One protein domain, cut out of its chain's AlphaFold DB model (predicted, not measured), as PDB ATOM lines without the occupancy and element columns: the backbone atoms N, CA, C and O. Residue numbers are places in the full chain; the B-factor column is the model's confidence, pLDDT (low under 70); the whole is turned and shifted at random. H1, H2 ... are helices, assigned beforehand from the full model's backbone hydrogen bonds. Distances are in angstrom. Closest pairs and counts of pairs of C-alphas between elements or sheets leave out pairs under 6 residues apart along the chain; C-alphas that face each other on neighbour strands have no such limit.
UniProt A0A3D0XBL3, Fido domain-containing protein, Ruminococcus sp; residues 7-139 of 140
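Overview. This is residues 7 to 139 of the 140 residues of the protein "Fido domain-containing protein" of Ruminococcus sp (UniProt A0A3D0XBL3). Three helices, H1, H2 and H3, fold back and forth nearly antiparallel, and a second helical hairpin, H6 and H7, crosses them on one side, with the long H7 packing steeply on H2. The short H4 and H5 connect H3 to this hairpin, and beyond H7 the chain turns a corner into H8, a long arm that touches no other helix and whose residues 131 to 137 stick out. The printed part has 133 residues with eight named helices, H1 to H8 in that order, and no named strand: the class is all helix. It is compact, with a radius of gyration of the C-alphas of 15.6 A and spans of 43 by 34 by 30 A.

Arrangement. H1, residues 14 to 23, touches H2, residues 28 to 42, in a hairpin at a shallow tilt of 9 degrees; the closest C-alphas, of Thr 21 and Lys 31, are 6.8 A apart. H2 and H3, residues 49 to 64, form another hairpin at a shallow tilt of 17 degrees, with the C-alphas of Ser 32 and His 57 closest at 5.4 A. Residues 58 to 62 of H3 touch H4, residues 66 to 70, closest at Ser 62 and Phe 68, whose C-alphas are 4.9 A apart. H5, residues 73 to 79, touches residues 107 to 111 of H7, residues 98 to 117, about perpendicular at 78 degrees, with the C-alphas of Ile 73 and Ile 108 closest at 6.4 A. H6, residues 81 to 94, forms a hairpin with H7 at a shallow tilt of 26 degrees; the closest C-alphas, of Val 87 and Phe 100, are 5.8 A apart. H7 touches H2 with residues 100 to 105 alone, opposite ways at a steep tilt of 51 degrees, and the C-alphas of Cys 33 and Ile 101 are closest at 5.4 A. H8, residues 119 to 137, is close to but not clearly touching H7, about perpendicular at 74 degrees, with the C-alphas of Ala 115 and Val 122 closest at 6.1 A. H1 and H3 are apart. In H1, H2, H5, H6, H7 and H8 every O i to N i+4 pair is within hydrogen-bond range; in H3 it is 11 of 12, and in H4 0 of 1, with 2 of 2 O i to N i+3 pairs within range.

Along the chain. H1 begins at C-alpha 14, (130.675, 141.000, 75.492). H2 is 20.4 A from first to last C-alpha, H3 22.8 A and H6 20.1 A. H7 is 28.8 A long from C-alpha 98 at (133.412, 131.608, 93.460), and H8, 27.0 A, ends at C-alpha 137, (101.336, 135.942, 72.108).

Size, cuts and confidence. The C-alphas of Ser 94 and Ile 138 are the farthest apart, at 46.6 A. The printed part has no cut and no long link. The mean pLDDT of the printed part is 87.0, and that of H8 is 66; residues 7 to 12 and 119 to 128 are among those under 70.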
ATOM      1  N   GLN A   7     139.886 136.262  85.019       49.91
ATOM      2  CA  GLN A   7     138.946 136.245  83.892       49.91
ATOM      3  C   GLN A   7     138.084 137.511  83.771       49.91
ATOM      4  O   GLN A   7     137.746 137.895  82.653       49.91
ATOM      5  N   THR A   8     137.837 138.233  84.866       50.00
ATOM      6  CA  THR A   8     136.980 139.436  84.867       50.00
ATOM      7  C   THR A   8     137.491 140.551  83.941       50.00
ATOM      8  O   THR A   8     136.705 141.203  83.259       50.00
ATOM      9  N   LYS A   9     138.815 140.742  83.797       50.59
ATOM     10  CA  LYS A   9     139.378 141.708  82.821       50.59
ATOM     11  C   LYS A   9     139.276 141.240  81.365       50.59
ATOM     12  O   LYS A   9     139.182 142.073  80.468       50.59
ATOM     13  N   TYR A  10     139.293 139.930  81.112       53.16
ATOM     14  CA  TYR A  10     139.191 139.373  79.757       53.16
ATOM     15  C   TYR A  10     137.775 139.493  79.180       53.16
ATOM     16  O   TYR A  10     137.620 139.517  77.956       53.16
ATOM     17  N   PHE A  11     136.751 139.611  80.028       61.88
ATOM     18  CA  PHE A  11     135.354 139.679  79.605       61.88
ATOM     19  C   PHE A  11     134.771 141.081  79.470       61.88
ATOM     20  O   PHE A  11     133.631 141.190  79.035       61.88
ATOM     21  N   ALA A  12     135.548 142.148  79.690       63.62
ATOM     22  CA  ALA A  12     135.102 143.538  79.499       63.62
ATOM     23  C   ALA A  12     134.488 143.828  78.106       63.62
ATOM     24  O   ALA A  12     133.829 144.843  77.904       63.62
ATOM     25  N   ILE A  13     134.689 142.923  77.144       77.75
ATOM     26  CA  ILE A  13     134.036 142.927  75.840       77.75
ATOM     27  C   ILE A  13     133.017 141.772  75.791       77.75
ATOM     28  O   ILE A  13     133.425 140.610  75.889       77.75
ATOM     29  N   PRO A  14     131.724 142.032  75.513       83.81
ATOM     30  CA  PRO A  14     130.675 141.000  75.492       83.81
ATOM     31  C   PRO A  14     130.982 139.824  74.560       83.81
ATOM     32  O   PRO A  14     130.652 138.675  74.845       83.81
ATOM     33  N   ARG A  15     131.682 140.100  73.453       89.12
ATOM     34  CA  ARG A  15     132.152 139.085  72.505       89.12
ATOM     35  C   ARG A  15     133.062 138.042  73.158       89.12
ATOM     36  O   ARG A  15     132.947 136.865  72.831       89.12
ATOM     37  N   ASN A  16     133.943 138.445  74.071       91.50
ATOM     38  CA  ASN A  16     134.859 137.519  74.736       91.50
ATOM     39  C   ASN A  16     134.106 136.580  75.678       91.50
ATOM     40  O   ASN A  16     134.419 135.392  75.721       91.50
ATOM     41  N   LEU A  17     133.079 137.086  76.370       92.19
ATOM     42  CA  LEU A  17     132.218 136.256  77.211       92.19
ATOM     43  C   LEU A  17     131.479 135.199  76.376       92.19
ATOM     44  O   LEU A  17     131.440 134.025  76.750       92.19
ATOM     45  N   LEU A  18     130.937 135.584  75.215       92.81
ATOM     46  CA  LEU A  18     130.274 134.646  74.300       92.81
ATOM     47  C   LEU A  18     131.240 133.576  73.774       92.81
ATOM     48  O   LEU A  18     130.935 132.388  73.865       92.81
ATOM     49  N   LEU A  19     132.429 133.976  73.309       93.50
ATOM     50  CA  LEU A  19     133.457 133.042  72.838       93.50
ATOM     51  C   LEU A  19     133.897 132.071  73.934       93.50
ATOM     52  O   LEU A  19     134.054 130.876  73.684       93.50
ATOM     53  N   TRP A  20     134.075 132.555  75.160       94.50
ATOM     54  CA  TRP A  20     134.383 131.682  76.284       94.50
ATOM     55  C   TRP A  20     133.238 130.720  76.585       94.50
ATOM     56  O   TRP A  20     133.479 129.542  76.813       94.50
ATOM     57  N   THR A  21     131.988 131.171  76.519       94.31
ATOM     58  CA  THR A  21     130.818 130.314  76.778       94.31
ATOM     59  C   THR A  21     130.688 129.185  75.757       94.31
ATOM     60  O   THR A  21     130.309 128.060  76.104       94.31
ATOM     61  N   GLU A  22     131.033 129.467  74.504       93.62
ATOM     62  CA  GLU A  22     131.052 128.488  73.421       93.62
ATOM     63  C   GLU A  22     132.180 127.460  73.595       93.62
ATOM     64  O   GLU A  22     131.939 126.258  73.503       93.62
ATOM     65  N   ASN A  23     133.394 127.915  73.926       94.62
ATOM     66  CA  ASN A  23     134.598 127.075  73.930       94.62
ATOM     67  C   ASN A  23     134.949 126.463  75.299       94.62
ATOM     68  O   ASN A  23     135.804 125.578  75.396       94.62
ATOM     69  N   SER A  24     134.331 126.939  76.381       94.00
ATOM     70  CA  SER A  24     134.625 126.487  77.740       94.00
ATOM     71  C   SER A  24     134.212 125.031  77.946       94.00
ATOM     72  O   SER A  24     133.058 124.648  77.730       94.00
ATOM     73  N   LYS A  25     135.170 124.234  78.439       94.88
ATOM     74  CA  LYS A  25     134.998 122.823  78.823       94.88
ATOM     75  C   LYS A  25     134.380 122.648  80.214       94.88
ATOM     76  O   LYS A  25     134.259 121.521  80.689       94.88
ATOM     77  N   LEU A  26     134.036 123.744  80.896       95.25
ATOM     78  CA  LEU A  26     133.364 123.665  82.187       95.25
ATOM     79  C   LEU A  26     131.984 123.029  82.036       95.25
ATOM     80  O   LEU A  26     131.294 123.210  81.029       95.25
ATOM     81  N   HIS A  27     131.567 122.321  83.084       97.25
ATOM     82  CA  HIS A  27     130.237 121.736  83.141       97.25
ATOM     83  C   HIS A  27     129.160 122.826  82.946       97.25
ATOM     84  O   HIS A  27     129.293 123.897  83.548       97.25
ATOM     85  N   PRO A  28     128.084 122.586  82.166       97.06
ATOM     86  CA  PRO A  28     127.084 123.607  81.837       97.06
ATOM     87  C   PRO A  28     126.479 124.336  83.039       97.06
ATOM     88  O   PRO A  28     126.274 125.539  82.949       97.06
ATOM     89  N   LEU A  29     126.288 123.650  84.174       97.12
ATOM     90  CA  LEU A  29     125.861 124.272  85.439       97.12
ATOM     91  C   LEU A  29     126.823 125.364  85.930       97.12
ATOM     92  O   LEU A  29     126.401 126.457  86.281       97.12
ATOM     93  N   VAL A  30     128.127 125.083  85.946       96.88
ATOM     94  CA  VAL A  30     129.137 126.060  86.380       96.88
ATOM     95  C   VAL A  30     129.260 127.163  85.335       96.88
ATOM     96  O   VAL A  30     129.287 128.345  85.663       96.88
ATOM     97  N   LYS A  31     129.291 126.772  84.058       95.94
ATOM     98  CA  LYS A  31     129.413 127.688  82.927       95.94
ATOM     99  C   LYS A  31     128.275 128.707  82.875       95.94
ATOM    100  O   LYS A  31     128.534 129.882  82.634       95.94
ATOM    101  N   SER A  32     127.037 128.279  83.124       97.06
ATOM    102  CA  SER A  32     125.871 129.164  83.151       97.06
ATOM    103  C   SER A  32     125.953 130.164  84.311       97.06
ATOM    104  O   SER A  32     125.626 131.334  84.119       97.06
ATOM    105  N   CYS A  33     126.450 129.741  85.479       96.62
ATOM    106  CA  CYS A  33     126.640 130.613  86.641       96.62
ATOM    107  C   CYS A  33     127.729 131.666  86.394       96.62
ATOM    108  O   CYS A  33     127.500 132.845  86.647       96.62
ATOM    109  N   VAL A  34     128.878 131.265  85.834       94.88
ATOM    110  CA  VAL A  34     129.944 132.205  85.438       94.88
ATOM    111  C   VAL A  34     129.411 133.208  84.418       94.88
ATOM    112  O   VAL A  34     129.585 134.408  84.594       94.88
ATOM    113  N   PHE A  35     128.697 132.739  83.388       95.12
ATOM    114  CA  PHE A  35     128.089 133.635  82.407       95.12
ATOM    115  C   PHE A  35     127.147 134.643  83.068       95.12
ATOM    116  O   PHE A  35     127.196 135.826  82.746       95.12
ATOM    117  N   ARG A  36     126.290 134.190  83.993       94.31
ATOM    118  CA  ARG A  36     125.333 135.061  84.685       94.31
ATOM    119  C   ARG A  36     126.045 136.162  85.470       94.31
ATOM    120  O   ARG A  36     125.606 137.305  85.383       94.31
ATOM    121  N   TYR A  37     127.118 135.814  86.180       93.31
ATOM    122  CA  TYR A  37     127.944 136.757  86.932       93.31
ATOM    123  C   TYR A  37     128.601 137.795  86.014       93.31
ATOM    124  O   TYR A  37     128.371 138.993  86.160       93.31
ATOM    125  N   GLU A  38     129.351 137.330  85.015       92.12
ATOM    126  CA  GLU A  38     130.102 138.197  84.104       92.12
ATOM    127  C   GLU A  38     129.172 139.088  83.274       92.12
ATOM    128  O   GLU A  38     129.449 140.262  83.063       92.12
ATOM    129  N   PHE A  39     128.022 138.572  82.833       92.44
ATOM    130  CA  PHE A  39     127.047 139.363  82.084       92.44
ATOM    131  C   PHE A  39     126.463 140.507  82.924       92.44
ATOM    132  O   PHE A  39     126.255 141.607  82.408       92.44
ATOM    133  N   GLU A  40     126.194 140.253  84.207       89.50
ATOM    134  CA  GLU A  40     125.713 141.276  85.139       89.50
ATOM    135  C   GLU A  40     126.783 142.352  85.378       89.50
ATOM    136  O   GLU A  40     126.452 143.536  85.420       89.50
ATOM    137  N   LEU A  41     128.057 141.943  85.446       88.00
ATOM    138  CA  LEU A  41     129.209 142.827  85.633       88.00
ATOM    139  C   LEU A  41     129.510 143.699  84.402       88.00
ATOM    140  O   LEU A  41     129.732 144.898  84.540       88.00
ATOM    141  N   ILE A  42     129.516 143.116  83.197       89.25
ATOM    142  CA  ILE A  42     129.804 143.838  81.942       89.25
ATOM    143  C   ILE A  42     128.692 144.837  81.617       89.25
ATOM    144  O   ILE A  42     128.958 145.885  81.035       89.25
ATOM    145  N   HIS A  43     127.447 144.486  81.953       88.81
ATOM    146  CA  HIS A  43     126.255 145.298  81.716       88.81
ATOM    147  C   HIS A  43     126.161 145.854  80.272       88.81
ATOM    148  O   HIS A  43     126.109 147.065  80.057       88.81
ATOM    149  N   PRO A  44     126.153 144.983  79.243       88.31
ATOM    150  CA  PRO A  44     126.458 145.372  77.861       88.31
ATOM    151  C   PRO A  44     125.391 146.194  77.131       88.31
ATOM    152  O   PRO A  44     125.620 146.635  76.004       88.31
ATOM    153  N   PHE A  45     124.207 146.352  77.713       89.12
ATOM    154  CA  PHE A  45     123.092 147.065  77.101       89.12
ATOM    155  C   PHE A  45     122.659 148.261  77.948       89.12
ATOM    156  O   PHE A  45     122.851 148.264  79.159       89.12
ATOM    157  N   LEU A  46     121.991 149.238  77.325       88.19
ATOM    158  CA  LEU A  46     121.452 150.417  78.021       88.19
ATOM    159  C   LEU A  46     120.369 150.070  79.057       88.19
ATOM    160  O   LEU A  46     120.285 150.708  80.097       88.19
ATOM    161  N   ASP A  47     119.541 149.065  78.768       90.88
ATOM    162  CA  ASP A  47     118.514 148.541  79.673       90.88
ATOM    163  C   ASP A  47     118.267 147.050  79.388       90.88
ATOM    164  O   ASP A  47     118.596 146.524  78.315       90.88
ATOM    165  N   GLY A  48     117.658 146.356  80.348       91.56
ATOM    166  CA  GLY A  48     117.173 144.991  80.212       91.56
ATOM    167  C   GLY A  48     118.239 143.931  80.457       91.56
ATOM    168  O   GLY A  48     117.986 142.761  80.165       91.56
ATOM    169  N   ASN A  49     119.400 144.301  81.004       91.38
ATOM    170  CA  ASN A  49     120.490 143.367  81.296       91.38
ATOM    171  C   ASN A  49     120.026 142.227  82.206       91.38
ATOM    172  O   ASN A  49     120.204 141.066  81.853       91.38
ATOM    173  N   GLY A  50     119.286 142.532  83.276       90.06
ATOM    174  CA  GLY A  50     118.716 141.494  84.136       90.06
ATOM    175  C   GLY A  50     117.850 140.489  83.360       90.06
ATOM    176  O   GLY A  50     118.040 139.286  83.484       90.06
ATOM    177  N   ARG A  51     116.941 140.961  82.490       92.94
ATOM    178  CA  ARG A  51     116.070 140.088  81.671       92.94
ATOM    179  C   ARG A  51     116.872 139.227  80.692       92.94
ATOM    180  O   ARG A  51     116.631 138.027  80.597       92.94
ATOM    181  N   ARG A  52     117.832 139.825  79.981       94.38
ATOM    182  CA  ARG A  52     118.655 139.111  78.991       94.38
ATOM    183  C   ARG A  52     119.618 138.127  79.646       94.38
ATOM    184  O   ARG A  52     119.788 137.029  79.132       94.38
ATOM    185  N   GLY A  53     120.210 138.479  80.781       94.19
ATOM    186  CA  GLY A  53     121.114 137.588  81.496       94.19
ATOM    187  C   GLY A  53     120.391 136.368  82.074       94.19
ATOM    188  O   GLY A  53     120.921 135.264  81.982       94.19
ATOM    189  N   ARG A  54     119.147 136.528  82.557       94.88
ATOM    190  CA  ARG A  54     118.270 135.393  82.910       94.88
ATOM    191  C   ARG A  54     117.953 134.514  81.701       94.88
ATOM    192  O   ARG A  54     118.130 133.304  81.759       94.88
ATOM    193  N   LEU A  55     117.561 135.126  80.579       95.75
ATOM    194  CA  LEU A  55     117.285 134.400  79.336       95.75
ATOM    195  C   LEU A  55     118.490 133.559  78.888       95.75
ATOM    196  O   LEU A  55     118.339 132.380  78.579       95.75
ATOM    197  N   TRP A  56     119.689 134.143  78.884       96.56
ATOM    198  CA  TRP A  56     120.916 133.427  78.539       96.56
ATOM    199  C   TRP A  56     121.237 132.302  79.518       96.56
ATOM    200  O   TRP A  56     121.622 131.216  79.088       96.56
ATOM    201  N   HIS A  57     121.049 132.532  80.816       96.50
ATOM    202  CA  HIS A  57     121.247 131.515  81.841       96.50
ATOM    203  C   HIS A  57     120.356 130.286  81.591       96.50
ATOM    204  O   HIS A  57     120.862 129.164  81.490       96.50
ATOM    205  N   THR A  58     119.057 130.504  81.367       96.31
ATOM    206  CA  THR A  58     118.107 129.446  80.991       96.31
ATOM    207  C   THR A  58     118.466 128.796  79.655       96.31
ATOM    208  O   THR A  58     118.377 127.575  79.520       96.31
ATOM    209  N   LEU A  59     118.910 129.567  78.658       96.69
ATOM    210  CA  LEU A  59     119.289 129.035  77.347       96.69
ATOM    211  C   LEU A  59     120.500 128.094  77.435       96.69
ATOM    212  O   LEU A  59     120.463 127.000  76.878       96.69
ATOM    213  N   ILE A  60     121.554 128.484  78.158       97.00
ATOM    214  CA  ILE A  60     122.759 127.658  78.340       97.00
ATOM    215  C   ILE A  60     122.394 126.326  79.006       97.00
ATOM    216  O   ILE A  60     122.843 125.268  78.561       97.00
ATOM    217  N   LEU A  61     121.558 126.368  80.045       97.75
ATOM    218  CA  LEU A  61     121.135 125.171  80.768       97.75
ATOM    219  C   LEU A  61     120.193 124.288  79.941       97.75
ATOM    220  O   LEU A  61     120.395 123.077  79.879       97.75
ATOM    221  N   SER A  62     119.202 124.874  79.267       97.00
ATOM    222  CA  SER A  62     118.220 124.134  78.459       97.00
ATOM    223  C   SER A  62     118.831 123.469  77.226       97.00
ATOM    224  O   SER A  62     118.391 122.391  76.831       97.00
ATOM    225  N   LYS A  63     119.888 124.059  76.649       96.12
ATOM    226  CA  LYS A  63     120.684 123.424  75.589       96.12
ATOM    227  C   LYS A  63     121.411 122.169  76.065       96.12
ATOM    228  O   LYS A  63     121.628 121.268  75.264       96.12
ATOM    229  N   TRP A  64     121.790 122.112  77.341       96.75
ATOM    230  CA  TRP A  64     122.403 120.928  77.938       96.75
ATOM    231  C   TRP A  64     121.358 119.892  78.363       96.75
ATOM    232  O   TRP A  64     121.518 118.709  78.072       96.75
ATOM    233  N   ASN A  65     120.286 120.323  79.027       96.19
ATOM    234  CA  ASN A  65     119.167 119.462  79.386       96.19
ATOM    235  C   ASN A  65     117.841 120.247  79.302       96.19
ATOM    236  O   ASN A  65     117.654 121.200  80.064       96.19
ATOM    237  N   PRO A  66     116.889 119.834  78.439       95.19
ATOM    238  CA  PRO A  66     115.639 120.558  78.209       95.19
ATOM    239  C   PRO A  66     114.792 120.826  79.456       95.19
ATOM    240  O   PRO A  66     114.015 121.779  79.456       95.19
ATOM    241  N   VAL A  67     114.942 120.039  80.532       92.56
ATOM    242  CA  VAL A  67     114.188 120.249  81.781       92.56
ATOM    243  C   VAL A  67     114.403 121.653  82.351       92.56
ATOM    244  O   VAL A  67     113.475 122.248  82.885       92.56
ATOM    245  N   PHE A  68     115.598 122.224  82.176       95.06
ATOM    246  CA  PHE A  68     115.945 123.541  82.710       95.06
ATOM    247  C   PHE A  68     115.181 124.697  82.057       95.06
ATOM    248  O   PHE A  68     115.144 125.778  82.637       95.06
ATOM    249  N   ALA A  69     114.540 124.488  80.900       92.88
ATOM    250  CA  ALA A  69     113.627 125.477  80.322       92.88
ATOM    251  C   ALA A  69     112.359 125.685  81.173       92.88
ATOM    252  O   ALA A  69     111.695 126.707  81.042       92.88
ATOM    253  N   TRP A  70     112.051 124.723  82.045       90.69
ATOM    254  CA  TRP A  70     110.802 124.614  82.801       90.69
ATOM    255  C   TRP A  70     111.018 124.644  84.320       90.69
ATOM    256  O   TRP A  70     110.091 124.422  85.096       90.69
ATOM    257  N   LEU A  71     112.259 124.848  84.767       92.06
ATOM    258  CA  LEU A  71     112.569 124.935  86.190       92.06
ATOM    259  C   LEU A  71     112.435 126.387  86.670       92.06
ATOM    260  O   LEU A  71     113.017 127.279  86.045       92.06
ATOM    261  N   PRO A  72     111.756 126.641  87.805       93.62
ATOM    262  CA  PRO A  72     111.521 127.986  88.329       93.62
ATOM    263  C   PRO A  72     112.758 128.558  89.049       93.62
ATOM    264  O   PRO A  72     112.684 129.030  90.182       93.62
ATOM    265  N   ILE A  73     113.922 128.525  88.391       94.44
ATOM    266  CA  ILE A  73     115.195 129.005  88.950       94.44
ATOM    267  C   ILE A  73     115.104 130.484  89.316       94.44
ATOM    268  O   ILE A  73     115.495 130.870  90.411       94.44
ATOM    269  N   GLU A  74     114.537 131.303  88.436       92.50
ATOM    270  CA  GLU A  74     114.435 132.748  88.661       92.50
ATOM    271  C   GLU A  74     113.462 133.095  89.792       92.50
ATOM    272  O   GLU A  74     113.744 133.989  90.587       92.50
ATOM    273  N   SER A  75     112.364 132.344  89.935       91.75
ATOM    274  CA  SER A  75     111.463 132.469  91.089       91.75
ATOM    275  C   SER A  75     112.187 132.131  92.392       91.75
ATOM    276  O   SER A  75     111.955 132.767  93.421       91.75
ATOM    277  N   MET A  76     113.095 131.153  92.348       93.81
ATOM    278  CA  MET A  76     113.888 130.785  93.511       93.81
ATOM    279  C   MET A  76     114.926 131.858  93.857       93.81
ATOM    280  O   MET A  76     115.045 132.242  95.016       93.81
ATOM    281  N   ILE A  77     115.613 132.420  92.860       94.19
ATOM    282  CA  ILE A  77     116.516 133.564  93.059       94.19
ATOM    283  C   ILE A  77     115.750 134.755  93.643       94.19
ATOM    284  O   ILE A  77     116.233 135.378  94.581       94.19
ATOM    285  N   TYR A  78     114.541 135.040  93.149       92.94
ATOM    286  CA  TYR A  78     113.696 136.118  93.668       92.94
ATOM    287  C   TYR A  78     113.327 135.920  95.148       92.94
ATOM    288  O   TYR A  78     113.359 136.874  95.922       92.94
ATOM    289  N   ARG A  79     113.050 134.684  95.588       93.94
ATOM    290  CA  ARG A  79     112.807 134.387  97.015       93.94
ATOM    291  C   ARG A  79     114.035 134.685  97.889       93.94
ATOM    292  O   ARG A  79     113.868 135.065  99.041       93.94
ATOM    293  N   TYR A  80     115.242 134.531  97.343       95.25
ATOM    294  CA  TYR A  80     116.518 134.819  98.012       95.25
ATOM    295  C   TYR A  80     117.187 136.097  97.473       95.25
ATOM    296  O   TYR A  80     118.414 136.202  97.451       95.25
ATOM    297  N   GLN A  81     116.398 137.078  97.017       94.69
ATOM    298  CA  GLN A  81     116.911 138.244  96.291       94.69
ATOM    299  C   GLN A  81     117.910 139.076  97.111       94.69
ATOM    300  O   GLN A  81     118.911 139.545  96.569       94.69
ATOM    301  N   GLU A  82     117.657 139.262  98.406       96.06
ATOM    302  CA  GLU A  82     118.568 140.003  99.286       96.06
ATOM    303  C   GLU A  82     119.940 139.322  99.380       96.06
ATOM    304  O   GLU A  82     120.977 139.974  99.256       96.06
ATOM    305  N   GLU A  83     119.950 137.997  99.532       97.00
ATOM    306  CA  GLU A  83     121.178 137.205  99.593       97.00
ATOM    307  C   GLU A  83     121.904 137.195  98.246       97.00
ATOM    308  O   GLU A  83     123.115 137.399  98.208       97.00
ATOM    309  N   TYR A  84     121.167 137.071  97.139       95.19
ATOM    310  CA  TYR A  84     121.714 137.180  95.787       95.19
ATOM    311  C   TYR A  84     122.494 138.490  95.598       95.19
ATOM    312  O   TYR A  84     123.652 138.469  95.170       95.19
ATOM    313  N   TYR A  85     121.898 139.635  95.959       93.25
ATOM    314  CA  TYR A  85     122.572 140.929  95.829       93.25
ATOM    315  C   TYR A  85     123.713 141.111  96.835       93.25
ATOM    316  O   TYR A  85     124.721 141.748  96.529       93.25
ATOM    317  N   LYS A  86     123.613 140.523  98.027       96.00
ATOM    318  CA  LYS A  86     124.721 140.521  98.985       96.00
ATOM    319  C   LYS A  86     125.932 139.763  98.435       96.00
ATOM    320  O   LYS A  86     127.049 140.275  98.487       96.00
ATOM    321  N   VAL A  87     125.709 138.569  97.886       95.38
ATOM    322  CA  VAL A  87     126.767 137.720  97.327       95.38
ATOM    323  C   VAL A  87     127.398 138.376  96.101       95.38
ATOM    324  O   VAL A  87     128.624 138.424  96.009       95.38
ATOM    325  N   ILE A  88     126.598 138.937  95.186       91.12
ATOM    326  CA  ILE A  88     127.144 139.564  93.975       91.12
ATOM    327  C   ILE A  88     128.019 140.781  94.304       91.12
ATOM    328  O   ILE A  88     129.107 140.910  93.749       91.12
ATOM    329  N   ASN A  89     127.604 141.621  95.259       91.62
ATOM    330  CA  ASN A  89     128.376 142.795  95.671       91.62
ATOM    331  C   ASN A  89     129.715 142.389  96.298       91.62
ATOM    332  O   ASN A  89     130.759 142.916  95.919       91.62
ATOM    333  N   LYS A  90     129.708 141.371  97.166       93.31
ATOM    334  CA  LYS A  90     130.930 140.817  97.763       93.31
ATOM    335  C   LYS A  90     131.887 140.228  96.717       93.31
ATOM    336  O   LYS A  90     133.103 140.421  96.799       93.31
ATOM    337  N   CYS A  91     131.355 139.532  95.713       90.69
ATOM    338  CA  CYS A  91     132.153 138.997  94.605       90.69
ATOM    339  C   CYS A  91     132.769 140.123  93.761       90.69
ATOM    340  O   CYS A  91     133.931 140.037  93.374       90.69
ATOM    341  N   ASN A  92     132.021 141.207  93.529       88.00
ATOM    342  CA  ASN A  92     132.509 142.375  92.792       88.00
ATOM    343  C   ASN A  92     133.661 143.076  93.524       88.00
ATOM    344  O   ASN A  92     134.662 143.413  92.897       88.00
ATOM    345  N   GLU A  93     133.560 143.239  94.845       88.38
ATOM    346  CA  GLU A  93     134.625 143.828  95.671       88.38
ATOM    347  C   GLU A  93     135.898 142.972  95.683       88.38
ATOM    348  O   GLU A  93     137.012 143.490  95.617       88.38
ATOM    349  N   SER A  94     135.739 141.648  95.741       86.75
ATOM    350  CA  SER A  94     136.856 140.698  95.806       86.75
ATOM    351  C   SER A  94     137.394 140.261  94.438       86.75
ATOM    352  O   SER A  94     138.437 139.603  94.383       86.75
ATOM    353  N   CYS A  95     136.720 140.635  93.343       82.12
ATOM    354  CA  CYS A  95     136.989 140.146  91.986       82.12
ATOM    355  C   CYS A  95     137.053 138.606  91.912       82.12
ATOM    356  O   CYS A  95     137.896 138.037  91.210       82.12
ATOM    357  N   ASP A  96     136.179 137.931  92.659       86.50
ATOM    358  CA  ASP A  96     136.125 136.474  92.756       86.50
ATOM    359  C   ASP A  96     134.674 135.993  92.681       86.50
ATOM    360  O   ASP A  96     133.871 136.230  93.577       86.50
ATOM    361  N   SER A  97     134.335 135.293  91.599       90.50
ATOM    362  CA  SER A  97     132.979 134.805  91.338       90.50
ATOM    363  C   SER A  97     132.637 133.514  92.088       90.50
ATOM    364  O   SER A  97     131.548 132.974  91.894       90.50
ATOM    365  N   THR A  98     133.563 132.950  92.872       92.88
ATOM    366  CA  THR A  98     133.412 131.608  93.460       92.88
ATOM    367  C   THR A  98     132.167 131.510  94.340       92.88
ATOM    368  O   THR A  98     131.342 130.624  94.127       92.88
ATOM    369  N   GLU A  99     131.970 132.460  95.254       94.62
ATOM    370  CA  GLU A  99     130.827 132.463  96.179       94.62
ATOM    371  C   GLU A  99     129.493 132.658  95.443       94.62
ATOM    372  O   GLU A  99     128.495 132.018  95.773       94.62
ATOM    373  N   PHE A 100     129.479 133.465  94.377       95.50
ATOM    374  CA  PHE A 100     128.310 133.597  93.505       95.50
ATOM    375  C   PHE A 100     127.962 132.281  92.803       95.50
ATOM    376  O   PHE A 100     126.793 131.901  92.732       95.50
ATOM    377  N   ILE A 101     128.965 131.566  92.290       96.56
ATOM    378  CA  ILE A 101     128.757 130.267  91.639       96.56
ATOM    379  C   ILE A 101     128.225 129.250  92.652       96.56
ATOM    380  O   ILE A 101     127.277 128.529  92.342       96.56
ATOM    381  N   GLU A 102     128.788 129.199  93.859       97.38
ATOM    382  CA  GLU A 102     128.319 128.318  94.933       97.38
ATOM    383  C   GLU A 102     126.866 128.616  95.321       97.38
ATOM    384  O   GLU A 102     126.048 127.693  95.377       97.38
ATOM    385  N   PHE A 103     126.522 129.896  95.492       97.62
ATOM    386  CA  PHE A 103     125.152 130.341  95.749       97.62
ATOM    387  C   PHE A 103     124.194 129.874  94.643       97.62
ATOM    388  O   PHE A 103     123.189 129.215  94.917       97.62
ATOM    389  N   MET A 104     124.524 130.141  93.377       97.62
ATOM    390  CA  MET A 104     123.674 129.780  92.236       97.62
ATOM    391  C   MET A 104     123.504 128.263  92.082       97.62
ATOM    392  O   MET A 104     122.402 127.784  91.801       97.62
ATOM    393  N   LEU A 105     124.561 127.479  92.308       98.19
ATOM    394  CA  LEU A 105     124.471 126.017  92.324       98.19
ATOM    395  C   LEU A 105     123.602 125.514  93.485       98.19
ATOM    396  O   LEU A 105     122.848 124.554  93.307       98.19
ATOM    397  N   GLY A 106     123.664 126.175  94.644       98.12
ATOM    398  CA  GLY A 106     122.771 125.939  95.777       98.12
ATOM    399  C   GLY A 106     121.305 126.162  95.408       98.12
ATOM    400  O   GLY A 106     120.478 125.277  95.629       98.12
ATOM    401  N   ILE A 107     120.998 127.283  94.749       97.75
ATOM    402  CA  ILE A 107     119.656 127.583  94.232       97.75
ATOM    403  C   ILE A 107     119.180 126.496  93.263       97.75
ATOM    404  O   ILE A 107     118.091 125.948  93.438       97.75
ATOM    405  N   ILE A 108     119.998 126.127  92.272       97.19
ATOM    406  CA  ILE A 108     119.644 125.084  91.297       97.19
ATOM    407  C   ILE A 108     119.372 123.746  92.000       97.19
ATOM    408  O   ILE A 108     118.399 123.060  91.679       97.19
ATOM    409  N   LYS A 109     120.198 123.374  92.983       96.94
ATOM    410  CA  LYS A 109     120.001 122.161  93.783       96.94
ATOM    411  C   LYS A 109     118.678 122.199  94.552       96.94
ATOM    412  O   LYS A 109     117.976 121.184  94.572       96.94
ATOM    413  N   SER A 110     118.333 123.331  95.165       95.94
ATOM    414  CA  SER A 110     117.061 123.509  95.876       95.94
ATOM    415  C   SER A 110     115.875 123.336  94.935       95.94
ATOM    416  O   SER A 110     115.010 122.508  95.209       95.94
ATOM    417  N   VAL A 111     115.900 123.985  93.765       95.19
ATOM    418  CA  VAL A 111     114.852 123.856  92.740       95.19
ATOM    419  C   VAL A 111     114.684 122.410  92.281       95.19
ATOM    420  O   VAL A 111     113.572 121.897  92.230       95.19
ATOM    421  N   LEU A 112     115.785 121.711  91.992       93.81
ATOM    422  CA  LEU A 112     115.739 120.303  91.589       93.81
ATOM    423  C   LEU A 112     115.212 119.390  92.707       93.81
ATOM    424  O   LEU A 112     114.571 118.378  92.430       93.81
ATOM    425  N   THR A 113     115.490 119.725  93.966       93.81
ATOM    426  CA  THR A 113     115.018 118.958  95.124       93.81
ATOM    427  C   THR A 113     113.526 119.182  95.364       93.81
ATOM    428  O   THR A 113     112.811 118.215  95.617       93.81
ATOM    429  N   GLU A 114     113.045 120.422  95.248       90.56
ATOM    430  CA  GLU A 114     111.616 120.755  95.315       90.56
ATOM    431  C   GLU A 114     110.848 120.090  94.163       90.56
ATOM    432  O   GLU A 114     109.861 119.395  94.403       90.56
ATOM    433  N   ALA A 115     111.374 120.164  92.936       87.44
ATOM    434  CA  ALA A 115     110.764 119.537  91.764       87.44
ATOM    435  C   ALA A 115     110.650 118.008  91.870       87.44
ATOM    436  O   ALA A 115     109.707 117.419  91.347       87.44
ATOM    437  N   LYS A 116     111.589 117.350  92.565       85.94
ATOM    438  CA  LYS A 116     111.511 115.907  92.843       85.94
ATOM    439  C   LYS A 116     110.449 115.552  93.881       85.94
ATOM    440  O   LYS A 116     109.883 114.467  93.797       85.94
ATOM    441  N   LYS A 117     110.228 116.412  94.878       82.38
ATOM    442  CA  LYS A 117     109.269 116.167  95.968       82.38
ATOM    443  C   LYS A 117     107.829 116.421  95.534       82.38
ATOM    444  O   LYS A 117     106.938 115.707  95.971       82.38
ATOM    445  N   GLU A 118     107.614 117.414  94.676       73.88
ATOM    446  CA  GLU A 118     106.281 117.848  94.248       73.88
ATOM    447  C   GLU A 118     106.182 117.928  92.711       73.88
ATOM    448  O   GLU A 118     106.009 119.015  92.150       73.88
ATOM    449  N   PRO A 119     106.272 116.789  91.994       66.06
ATOM    450  CA  PRO A 119     106.278 116.787  90.528       66.06
ATOM    451  C   PRO A 119     104.996 117.389  89.926       66.06
ATOM    452  O   PRO A 119     105.040 118.005  88.860       66.06
ATOM    453  N   GLU A 120     103.860 117.271  90.622       63.16
ATOM    454  CA  GLU A 120     102.572 117.813  90.176       63.16
ATOM    455  C   GLU A 120     102.515 119.348  90.219       63.16
ATOM    456  O   GLU A 120     102.001 119.954  89.278       63.16
ATOM    457  N   LYS A 121     103.091 120.005  91.238       62.09
ATOM    458  CA  LYS A 121     103.107 121.479  91.310       62.09
ATOM    459  C   LYS A 121     103.954 122.093  90.205       62.09
ATOM    460  O   LYS A 121     103.518 123.052  89.575       62.09
ATOM    461  N   VAL A 122     105.111 121.500  89.914       63.03
ATOM    462  CA  VAL A 122     105.972 121.947  88.809       63.03
ATOM    463  C   VAL A 122     105.266 121.770  87.465       63.03
ATOM    464  O   VAL A 122     105.347 122.644  86.605       63.03
ATOM    465  N   ALA A 123     104.517 120.682  87.267       61.03
ATOM    466  CA  ALA A 123     103.728 120.497  86.050       61.03
ATOM    467  C   ALA A 123     102.601 121.542  85.909       61.03
ATOM    468  O   ALA A 123     102.330 122.007  84.800       61.03
ATOM    469  N   ILE A 124     101.959 121.929  87.017       61.62
ATOM    470  CA  ILE A 124     100.894 122.943  87.039       61.62
ATOM    471  C   ILE A 124     101.459 124.349  86.799       61.62
ATOM    472  O   ILE A 124     100.933 125.063  85.947       61.62
ATOM    473  N   GLU A 125     102.547 124.740  87.472       65.19
ATOM    474  CA  GLU A 125     103.221 126.022  87.215       65.19
ATOM    475  C   GLU A 125     103.681 126.127  85.759       65.19
ATOM    476  O   GLU A 125     103.435 127.142  85.114       65.19
ATOM    477  N   ASN A 126     104.246 125.057  85.194       64.31
ATOM    478  CA  ASN A 126     104.656 125.036  83.790       64.31
ATOM    479  C   ASN A 126     103.484 125.176  82.819       64.31
ATOM    480  O   ASN A 126     103.585 125.916  81.841       64.31
ATOM    481  N   LYS A 127     102.352 124.511  83.092       63.00
ATOM    482  CA  LYS A 127     101.125 124.711  82.309       63.00
ATOM    483  C   LYS A 127     100.643 126.155  82.397       63.00
ATOM    484  O   LYS A 127     100.297 126.725  81.369       63.00
ATOM    485  N   ASN A 128     100.660 126.753  83.584       65.00
ATOM    486  CA  ASN A 128     100.220 128.132  83.777       65.00
ATOM    487  C   ASN A 128     101.140 129.127  83.062       65.00
ATOM    488  O   ASN A 128     100.641 129.980  82.339       65.00
ATOM    489  N   VAL A 129     102.463 128.975  83.172       70.25
ATOM    490  CA  VAL A 129     103.442 129.811  82.457       70.25
ATOM    491  C   VAL A 129     103.298 129.662  80.941       70.25
ATOM    492  O   VAL A 129     103.312 130.662  80.225       70.25
ATOM    493  N   ALA A 130     103.108 128.440  80.434       65.62
ATOM    494  CA  ALA A 130     102.888 128.200  79.009       65.62
ATOM    495  C   ALA A 130     101.573 128.825  78.511       65.62
ATOM    496  O   ALA A 130     101.552 129.436  77.445       65.62
ATOM    497  N   ILE A 131     100.491 128.713  79.288       70.81
ATOM    498  CA  ILE A 131      99.197 129.340  78.988       70.81
ATOM    499  C   ILE A 131      99.323 130.867  78.996       70.81
ATOM    500  O   ILE A 131      98.811 131.519  78.089       70.81
ATOM    501  N   GLU A 132     100.015 131.438  79.980       72.62
ATOM    502  CA  GLU A 132     100.223 132.882  80.086       72.62
ATOM    503  C   GLU A 132     101.059 133.408  78.909       72.62
ATOM    504  O   GLU A 132     100.688 134.391  78.272       72.62
ATOM    505  N   GLY A 133     102.126 132.694  78.535       65.81
ATOM    506  CA  GLY A 133     102.908 132.995  77.335       65.81
ATOM    507  C   GLY A 133     102.079 132.918  76.049       65.81
ATOM    508  O   GLY A 133     102.250 133.751  75.159       65.81
ATOM    509  N   LEU A 134     101.135 131.971  75.967       64.31
ATOM    510  CA  LEU A 134     100.216 131.865  74.835       64.31
ATOM    511  C   LEU A 134      99.248 133.052  74.774       64.31
ATOM    512  O   LEU A 134      99.052 133.591  73.691       64.31
ATOM    513  N   LYS A 135      98.678 133.470  75.916       72.94
ATOM    514  CA  LYS A 135      97.777 134.637  76.025       72.94
ATOM    515  C   LYS A 135      98.464 135.928  75.580       72.94
ATOM    516  O   LYS A 135      97.927 136.658  74.750       72.94
ATOM    517  N   VAL A 136      99.698 136.137  76.042       73.62
ATOM    518  CA  VAL A 136     100.528 137.277  75.633       73.62
ATOM    519  C   VAL A 136     100.799 137.250  74.124       73.62
ATOM    520  O   VAL A 136     100.710 138.284  73.467       73.62
ATOM    521  N   ALA A 137     101.077 136.078  73.544       61.12
ATOM    522  CA  ALA A 137     101.336 135.942  72.108       61.12
ATOM    523  C   ALA A 137     100.091 136.172  71.227       61.12
ATOM    524  O   ALA A 137     100.226 136.637  70.097       61.12
ATOM    525  N   ILE A 138      98.888 135.874  71.731       73.19
ATOM    526  CA  ILE A 138      97.613 136.118  71.028       73.19
ATOM    527  C   ILE A 138      97.004 137.499  71.321       73.19
ATOM    528  O   ILE A 138      95.900 137.779  70.854       73.19
ATOM    529  N   GLY A 139      97.708 138.371  72.054       53.03
ATOM    530  CA  GLY A 139      97.297 139.759  72.290       53.03
ATOM    531  C   GLY A 139      96.028 139.916  73.135       53.03
ATOM    532  O   GLY A 139      95.291 140.881  72.928       53.03
TER     533      GLY A 139